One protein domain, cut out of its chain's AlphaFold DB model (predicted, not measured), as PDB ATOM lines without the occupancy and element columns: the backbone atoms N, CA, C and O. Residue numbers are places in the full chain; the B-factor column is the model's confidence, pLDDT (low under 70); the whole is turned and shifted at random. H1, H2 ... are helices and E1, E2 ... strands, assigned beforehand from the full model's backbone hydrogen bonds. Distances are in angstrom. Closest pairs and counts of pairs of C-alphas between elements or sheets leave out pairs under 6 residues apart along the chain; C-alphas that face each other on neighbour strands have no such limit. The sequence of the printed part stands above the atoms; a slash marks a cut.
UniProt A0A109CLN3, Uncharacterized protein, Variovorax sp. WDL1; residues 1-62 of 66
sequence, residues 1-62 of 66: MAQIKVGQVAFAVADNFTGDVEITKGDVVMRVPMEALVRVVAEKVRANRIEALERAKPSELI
ATOM      1  N   MET A   1     135.968  66.733 168.337       58.19
ATOM      2  CA  MET A   1     137.171  67.351 167.743       58.19
ATOM      3  C   MET A   1     137.617  66.520 166.551       58.19
ATOM      4  O   MET A   1     137.836  65.322 166.715       58.19
ATOM      5  N   ALA A   2     137.738  67.119 165.364       65.31
ATOM      6  CA  ALA A   2     138.232  66.427 164.173       65.31
ATOM      7  C   ALA A   2     139.760  66.555 164.075       65.31
ATOM      8  O   ALA A   2     140.300  67.654 164.207       65.31
ATOM      9  N   GLN A   3     140.452  65.436 163.838       68.62
ATOM     10  CA  GLN A   3     141.903  65.407 163.658       68.62
ATOM     11  C   GLN A   3     142.253  64.867 162.272       68.62
ATOM     12  O   GLN A   3     141.881  63.746 161.924       68.62
ATOM     13  N   ILE A   4     142.996  65.651 161.494       74.31
ATOM     14  CA  ILE A   4     143.480  65.253 160.167       74.31
ATOM     15  C   ILE A   4     145.001  65.126 160.244       74.31
ATOM     16  O   ILE A   4     145.679  66.037 160.719       74.31
ATOM     17  N   LYS A   5     145.545  63.993 159.791       71.06
ATOM     18  CA  LYS A   5     146.993  63.764 159.694       71.06
ATOM     19  C   LYS A   5     147.405  63.728 158.228       71.06
ATOM     20  O   LYS A   5     146.902  62.904 157.469       71.06
ATOM     21  N   VAL A   6     148.331  64.598 157.842       71.06
ATOM     22  CA  VAL A   6     148.929  64.625 156.500       71.06
ATOM     23  C   VAL A   6     150.442  64.526 156.665       71.06
ATOM     24  O   VAL A   6     151.104  65.474 157.088       71.06
ATOM     25  N   GLY A   7     150.998  63.348 156.375       78.06
ATOM     26  CA  GLY A   7     152.411  63.063 156.635       78.06
ATOM     27  C   GLY A   7     152.761  63.213 158.122       78.06
ATOM     28  O   GLY A   7     152.137  62.586 158.973       78.06
ATOM     29  N   GLN A   8     153.755  64.055 158.431       75.00
ATOM     30  CA  GLN A   8     154.202  64.358 159.804       75.00
ATOM     31  C   GLN A   8     153.438  65.513 160.478       75.00
ATOM     32  O   GLN A   8     153.824  65.944 161.563       75.00
ATOM     33  N   VAL A   9     152.397  66.053 159.836       67.50
ATOM     34  CA  VAL A   9     151.644  67.205 160.346       67.50
ATOM     35  C   VAL A   9     150.259  66.760 160.805       67.50
ATOM     36  O   VAL A   9     149.543  66.079 160.066       67.50
ATOM     37  N   ALA A  10     149.882  67.151 162.021       75.19
ATOM     38  CA  ALA A  10     148.548  66.944 162.570       75.19
ATOM     39  C   ALA A  10     147.821  68.283 162.720       75.19
ATOM     40  O   ALA A  10     148.407  69.252 163.196       75.19
ATOM     41  N   PHE A  11     146.546  68.306 162.339       77.38
ATOM     42  CA  PHE A  11     145.661  69.460 162.469       77.38
ATOM     43  C   PHE A  11     144.550  69.127 163.458       77.38
ATOM     44  O   PHE A  11     143.888  68.097 163.295       77.38
ATOM     45  N   ALA A  12     144.342  69.983 164.455       75.56
ATOM     46  CA  ALA A  12     143.216  69.906 165.376       75.56
ATOM     47  C   ALA A  12     142.328  71.144 165.221       75.56
ATOM     48  O   ALA A  12     142.813  72.277 165.197       75.56
ATOM     49  N   VAL A  13     141.020  70.907 165.092       75.00
ATOM     50  CA  VAL A  13     140.005  71.954 164.921       75.00
ATOM     51  C   VAL A  13     138.814  71.666 165.840       75.00
ATOM     52  O   VAL A  13     138.473  70.504 166.097       75.00
ATOM     53  N   ALA A  14     138.176  72.727 166.338       70.25
ATOM     54  CA  ALA A  14     136.909  72.635 167.057       70.25
ATOM     55  C   ALA A  14     135.789  72.079 166.154       70.25
ATOM     56  O   ALA A  14     135.803  72.263 164.938       70.25
ATOM     57  N   ASP A  15     134.795  71.417 166.751       68.00
ATOM     58  CA  ASP A  15     133.740  70.683 166.022       68.00
ATOM     59  C   ASP A  15     132.845  71.558 165.132       68.00
ATOM     60  O   ASP A  15     132.203  71.067 164.209       68.00
ATOM     61  N   ASN A  16     132.831  72.864 165.374       66.50
ATOM     62  CA  ASN A  16     132.107  73.859 164.591       66.50
ATOM     63  C   ASN A  16     133.001  74.621 163.593       66.50
ATOM     64  O   ASN A  16     132.548  75.602 163.009       66.50
ATOM     65  N   PHE A  17     134.263  74.208 163.411       66.56
ATOM     66  CA  PHE A  17     135.261  74.891 162.576       66.56
ATOM     67  C   PHE A  17     135.481  76.373 162.934       66.56
ATOM     68  O   PHE A  17     135.944  77.154 162.102       66.56
ATOM     69  N   THR A  18     135.173  76.770 164.173       63.78
ATOM     70  CA  THR A  18     135.432  78.123 164.681       63.78
ATOM     71  C   THR A  18     136.627  78.124 165.629       63.78
ATOM     72  O   THR A  18     136.776  77.193 166.418       63.78
ATOM     73  N   GLY A  19     137.428  79.189 165.606       73.69
ATOM     74  CA  GLY A  19     138.581  79.365 166.494       73.69
ATOM     75  C   GLY A  19     139.919  79.148 165.791       73.69
ATOM     76  O   GLY A  19     139.991  79.169 164.565       73.69
ATOM     77  N   ASP A  20     140.984  78.976 166.567       79.19
ATOM     78  CA  ASP A  20     142.327  78.748 166.033       79.19
ATOM     79  C   ASP A  20     142.525  77.273 165.661       79.19
ATOM     80  O   ASP A  20     142.053  76.364 166.346       79.19
ATOM     81  N   VAL A  21     143.254  77.035 164.576       83.00
ATOM     82  CA  VAL A  21     143.715  75.712 164.156       83.00
ATOM     83  C   VAL A  21     145.051  75.435 164.826       83.00
ATOM     84  O   VAL A  21     146.014  76.186 164.650       83.00
ATOM     85  N   GLU A  22     145.131  74.335 165.565       84.38
ATOM     86  CA  GLU A  22     146.400  73.843 166.093       84.38
ATOM     87  C   GLU A  22     147.071  72.933 165.063       84.38
ATOM     88  O   GLU A  22     146.490  71.949 164.601       84.38
ATOM     89  N   ILE A  23     148.301  73.283 164.697       85.00
ATOM     90  CA  ILE A  23     149.152  72.546 163.770       85.00
ATOM     91  C   ILE A  23     150.343  72.010 164.554       85.00
ATOM     92  O   ILE A  23     151.160  72.781 165.059       85.00
ATOM     93  N   THR A  24     150.474  70.689 164.607       84.19
ATOM     94  CA  THR A  24     151.591  70.018 165.277       84.19
ATOM     95  C   THR A  24     152.508  69.373 164.247       84.19
ATOM     96  O   THR A  24     152.046  68.610 163.394       84.19
ATOM     97  N   LYS A  25     153.813  69.649 164.339       85.75
ATOM     98  CA  LYS A  25     154.865  69.011 163.536       85.75
ATOM     99  C   LYS A  25     156.051  68.654 164.436       85.75
ATOM    100  O   LYS A  25     156.827  69.530 164.812       85.75
ATOM    101  N   GLY A  26     156.201  67.367 164.752       84.56
ATOM    102  CA  GLY A  26     157.162  66.920 165.769       84.56
ATOM    103  C   GLY A  26     156.817  67.523 167.133       84.56
ATOM    104  O   GLY A  26     155.659  67.465 167.539       84.56
ATOM    105  N   ASP A  27     157.794  68.161 167.778       86.81
ATOM    106  CA  ASP A  27     157.626  68.814 169.087       86.81
ATOM    107  C   ASP A  27     157.138  70.272 168.991       86.81
ATOM    108  O   ASP A  27     156.969  70.952 170.004       86.81
ATOM    109  N   VAL A  28     156.911  70.783 167.775       86.12
ATOM    110  CA  VAL A  28     156.434  72.152 167.554       86.12
ATOM    111  C   VAL A  28     154.916  72.157 167.421       86.12
ATOM    112  O   VAL A  28     154.362  71.481 166.550       86.12
ATOM    113  N   VAL A  29     154.259  72.976 168.242       86.12
ATOM    114  CA  VAL A  29     152.823  73.274 168.160       86.12
ATOM    115  C   VAL A  29     152.644  74.738 167.778       86.12
ATOM    116  O   VAL A  29     153.191  75.632 168.422       86.12
ATOM    117  N   MET A  30     151.873  74.984 166.724       85.94
ATOM    118  CA  MET A  30     151.538  76.313 166.221       85.94
ATOM    119  C   MET A  30     150.029  76.511 166.266       85.94
ATOM    120  O   MET A  30     149.282  75.629 165.854       85.94
ATOM    121  N   ARG A  31     149.583  77.686 166.708       84.50
ATOM    122  CA  ARG A  31     148.186  78.116 166.590       84.50
ATOM    123  C   ARG A  31     148.057  79.094 165.439       84.50
ATOM    124  O   ARG A  31     148.758  80.104 165.407       84.50
ATOM    125  N   VAL A  32     147.186  78.774 164.493       83.75
ATOM    126  CA  VAL A  32     146.905  79.608 163.327       83.75
ATOM    127  C   VAL A  32     145.440  80.022 163.377       83.75
ATOM    128  O   VAL A  32     144.579  79.144 163.373       83.75
ATOM    129  N   PRO A  33     145.123  81.326 163.371       84.88
ATOM    130  CA  PRO A  33     143.739  81.773 163.281       84.88
ATOM    131  C   PRO A  33     143.064  81.219 162.025       84.88
ATOM    132  O   PRO A  33     143.609  81.336 160.922       84.88
ATOM    133  N   MET A  34     141.870  80.635 162.167       82.19
ATOM    134  CA  MET A  34     141.145  80.037 161.037       82.19
ATOM    135  C   MET A  34     140.908  81.046 159.908       82.19
ATOM    136  O   MET A  34     141.023  80.695 158.738       82.19
ATOM    137  N   GLU A  35     140.657  82.313 160.233       82.25
ATOM    138  CA  GLU A  35     140.484  83.376 159.237       82.25
ATOM    139  C   GLU A  35     141.727  83.552 158.347       82.25
ATOM    140  O   GLU A  35     141.623  83.630 157.120       82.25
ATOM    141  N   ALA A  36     142.920  83.535 158.950       83.44
ATOM    142  CA  ALA A  36     144.174  83.619 158.212       83.44
ATOM    143  C   ALA A  36     144.371  82.388 157.315       83.44
ATOM    144  O   ALA A  36     144.768  82.521 156.154       83.44
ATOM    145  N   LEU A  37     144.035  81.197 157.819       81.88
ATOM    146  CA  LEU A  37     144.115  79.959 157.046       81.88
ATOM    147  C   LEU A  37     143.162  79.980 155.843       81.88
ATOM    148  O   LEU A  37     143.574  79.658 154.729       81.88
ATOM    149  N   VAL A  38     141.912  80.406 156.042       82.12
ATOM    150  CA  VAL A  38     140.905  80.530 154.977       82.12
ATOM    151  C   VAL A  38     141.400  81.455 153.871       82.12
ATOM    152  O   VAL A  38     141.306  81.100 152.695       82.12
ATOM    153  N   ARG A  39     141.986  82.604 154.226       83.56
ATOM    154  CA  ARG A  39     142.539  83.544 153.248       83.56
ATOM    155  C   ARG A  39     143.658  82.916 152.416       83.56
ATOM    156  O   ARG A  39     143.604  82.972 151.189       83.56
ATOM    157  N   VAL A  40     144.632  82.279 153.066       84.06
ATOM    158  CA  VAL A  40     145.765  81.632 152.380       84.06
ATOM    159  C   VAL A  40     145.286  80.514 151.454       84.06
ATOM    160  O   VAL A  40     145.734  80.411 150.310       84.06
ATOM    161  N   VAL A  41     144.344  79.687 151.913       83.12
ATOM    162  CA  VAL A  41     143.772  78.607 151.099       83.12
ATOM    163  C   VAL A  41     143.014  79.177 149.902       83.12
ATOM    164  O   VAL A  41     143.209  78.699 148.786       83.12
ATOM    165  N   ALA A  42     142.197  80.214 150.093       81.25
ATOM    166  CA  ALA A  42     141.454  80.854 149.010       81.25
ATOM    167  C   ALA A  42     142.390  81.429 147.933       81.25
ATOM    168  O   ALA A  42     142.175  81.202 146.739       81.25
ATOM    169  N   GLU A  43     143.461  82.113 148.342       86.88
ATOM    170  CA  GLU A  43     144.489  82.636 147.436       86.88
ATOM    171  C   GLU A  43     145.187  81.501 146.670       86.88
ATOM    172  O   GLU A  43     145.316  81.564 145.442       86.88
ATOM    173  N   LYS A  44     145.561  80.411 147.353       84.94
ATOM    174  CA  LYS A  44     146.224  79.263 146.720       84.94
ATOM    175  C   LYS A  44     145.315  78.518 145.742       84.94
ATOM    176  O   LYS A  44     145.760  78.159 144.651       84.94
ATOM    177  N   VAL A  45     144.045  78.313 146.090       81.81
ATOM    178  CA  VAL A  45     143.048  77.702 145.198       81.81
ATOM    179  C   VAL A  45     142.842  78.567 143.958       81.81
ATOM    180  O   VAL A  45     142.815  78.039 142.846       81.81
ATOM    181  N   ARG A  46     142.754  79.893 144.120       82.25
ATOM    182  CA  ARG A  46     142.641  80.828 142.996       82.25
ATOM    183  C   ARG A  46     143.852  80.739 142.069       82.25
ATOM    184  O   ARG A  46     143.659  80.611 140.865       82.25
ATOM    185  N   ALA A  47     145.067  80.750 142.615       84.06
ATOM    186  CA  ALA A  47     146.297  80.631 141.833       84.06
ATOM    187  C   ALA A  47     146.357  79.307 141.050       84.06
ATOM    188  O   ALA A  47     146.547  79.319 139.838       84.06
ATOM    189  N   ASN A  48     146.094  78.176 141.714       82.12
ATOM    190  CA  ASN A  48     146.073  76.864 141.062       82.12
ATOM    191  C   ASN A  48     144.996  76.788 139.964       82.12
ATOM    192  O   ASN A  48     145.195  76.152 138.930       82.12
ATOM    193  N   ARG A  49     143.840  77.430 140.178       79.12
ATOM    194  CA  ARG A  49     142.766  77.478 139.182       79.12
ATOM    195  C   ARG A  49     143.156  78.312 137.964       79.12
ATOM    196  O   ARG A  49     142.826  77.901 136.859       79.12
ATOM    197  N   ILE A  50     143.850  79.436 138.147       82.44
ATOM    198  CA  ILE A  50     144.380  80.248 137.039       82.44
ATOM    199  C   ILE A  50     145.387  79.430 136.228       82.44
ATOM    200  O   ILE A  50     145.206  79.288 135.024       82.44
ATOM    201  N   GLU A  51     146.358  78.794 136.884       86.56
ATOM    202  CA  GLU A  51     147.358  77.944 136.220       86.56
ATOM    203  C   GLU A  51     146.704  76.800 135.422       86.56
ATOM    204  O   GLU A  51     147.100  76.494 134.297       86.56
ATOM    205  N   ALA A  52     145.660  76.179 135.977       81.56
ATOM    206  CA  ALA A  52     144.905  75.143 135.280       81.56
ATOM    207  C   ALA A  52     144.147  75.683 134.055       81.56
ATOM    208  O   ALA A  52     144.018  74.969 133.064       81.56
ATOM    209  N   LEU A  53     143.634  76.916 134.112       81.38
ATOM    210  CA  LEU A  53     142.960  77.561 132.983       81.38
ATOM    211  C   LEU A  53     143.952  77.985 131.893       81.38
ATOM    212  O   LEU A  53     143.644  77.823 130.718       81.38
ATOM    213  N   GLU A  54     145.144  78.455 132.259       84.69
ATOM    214  CA  GLU A  54     146.214  78.799 131.307       84.69
ATOM    215  C   GLU A  54     146.721  77.578 130.530       84.69
ATOM    216  O   GLU A  54     147.115  77.692 129.372       84.69
ATOM    217  N   ARG A  55     146.693  76.397 131.156       83.94
ATOM    218  CA  ARG A  55     147.080  75.126 130.522       83.94
ATOM    219  C   ARG A  55     145.933  74.414 129.805       83.94
ATOM    220  O   ARG A  55     146.187  73.429 129.112       83.94
ATOM    221  N   ALA A  56     144.693  74.862 129.989       79.50
ATOM    222  CA  ALA A  56     143.528  74.218 129.399       79.50
ATOM    223  C   ALA A  56     143.431  74.521 127.901       79.50
ATOM    224  O   ALA A  56     143.710  75.632 127.442       79.50
ATOM    225  N   LYS A  57     142.986  73.536 127.118       81.19
ATOM    226  CA  LYS A  57     142.720  73.759 125.693       81.19
ATOM    227  C   LYS A  57     141.488  74.656 125.527       81.19
ATOM    228  O   LYS A  57     140.558  74.554 126.328       81.19
ATOM    229  N   PRO A  58     141.391  75.460 124.452       76.50
ATOM    230  CA  PRO A  58     140.220  76.309 124.211       76.50
ATOM    231  C   PRO A  58     138.880  75.556 124.271       76.50
ATOM    232  O   PRO A  58     137.907  76.064 124.818       76.50
ATOM    233  N   SER A  59     138.841  74.306 123.795       80.88
ATOM    234  CA  SER A  59     137.660  73.433 123.871       80.88
ATOM    235  C   SER A  59     137.220  73.100 125.304       80.88
ATOM    236  O   SER A  59     136.032  72.939 125.558       80.88
ATOM    237  N   GLU A  60     138.161  73.013 126.245       75.56
ATOM    238  CA  GLU A  60     137.912  72.731 127.668       75.56
ATOM    239  C   GLU A  60     137.528  73.992 128.453       75.56
ATOM    240  O   GLU A  60     136.948  73.907 129.534       75.56
ATOM    241  N   LEU A  61     137.869  75.170 127.927       72.88
ATOM    242  CA  LEU A  61     137.451  76.457 128.480       72.88
ATOM    243  C   LEU A  61     136.001  76.770 128.098       72.88
ATOM    244  O   LEU A  61     135.224  77.191 128.951       72.88
ATOM    245  N   ILE A  62     135.623  76.507 126.843       74.38
ATOM    246  CA  ILE A  62     134.261  76.726 126.336       74.38
ATOM    247  C   ILE A  62     133.244  75.865 127.098       74.38
ATOM    248  O   ILE A  62     132.187  76.362 127.474       74.38
TER     249      ILE A  62
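Overview. This is residues 1 to 62 of the 66 residues of an uncharacterized protein of Variovorax sp. WDL1 (UniProt A0A109CLN3). A small, strongly twisted sheet of four strands, E1 to E4, makes a head at one end, and the long helix H1 leaves it as a straight arm whose residues 38 to 52 stick out on their own. The short helix H2 makes a small hook at the far end of that arm. The printed part has 62 residues, with four named strands followed by two named helices; the sheet's order is E1, E2, E3, E4, antiparallel throughout, and the class is mixed, helices and strands. The whole is only just extended, close to loose, with a radius of gyration of the C-alphas of 16.2 A, and the C-alphas span 47 by 24 by 17 A.

Arrangement. E1, residues 2 to 6, and E2, residues 9 to 13, form a hairpin, antiparallel at 162 degrees, with N 6 and O 9 2.9 A apart, within hydrogen-bond range. E2 forms the next hairpin with E3, residues 20 to 25, antiparallel at 160 degrees, with N 10 and O 24 at 2.9 A. E3 and E4, residues 28 to 33, form the third hairpin, antiparallel at 156 degrees, with N 21 and O 32 at 2.8 A. The four strands are a meander, each the antiparallel neighbour of the one before; E1 and E4 are its edge strands, and they are apart. H1, residues 34 to 54, only grazes the sheet, with its residues 34 to 37; its closest C-alphas to E3 are those of Met 34 and Asp 20, 5.3 A apart. H2, residues 58 to 62, is not on the sheet. H1 and H2 are close but not clearly touching, their closest C-alphas being those of Leu 53 and Leu 61, 7.2 A apart. In H1 and H2 every O i to N i+4 pair is within hydrogen-bond range.

Along the chain. E1 begins at C-alpha 2, (138.232, 66.427, 164.173), and measures 13.3 A from first to last C-alpha; E2 measures 13.4 A. E3 measures 16.1 A and E4 16.5 A. H1 measures 30.2 A, from C-alpha 34 at (141.145, 80.037, 161.037) to C-alpha 54 at (146.214, 78.799, 131.307). H2, 6.3 A, ends at C-alpha 62, (134.261, 76.726, 126.336).

Size, cuts and confidence. The two C-alphas farthest apart are those of Asp 27 and Ser 59, at 49.6 A. The printed part has no cut. The link from E2 to E3 is short, with 6 residues; the other links are tight, and no link is long. Residues 38 to 52 of H1 stand free, as do residues 54 to 60, of which 58 to 60 belong to H2. The mean pLDDT of the printed part is 78.9, and it is under 70 at residues 1 to 3, residue 9 and residues 15 to 18.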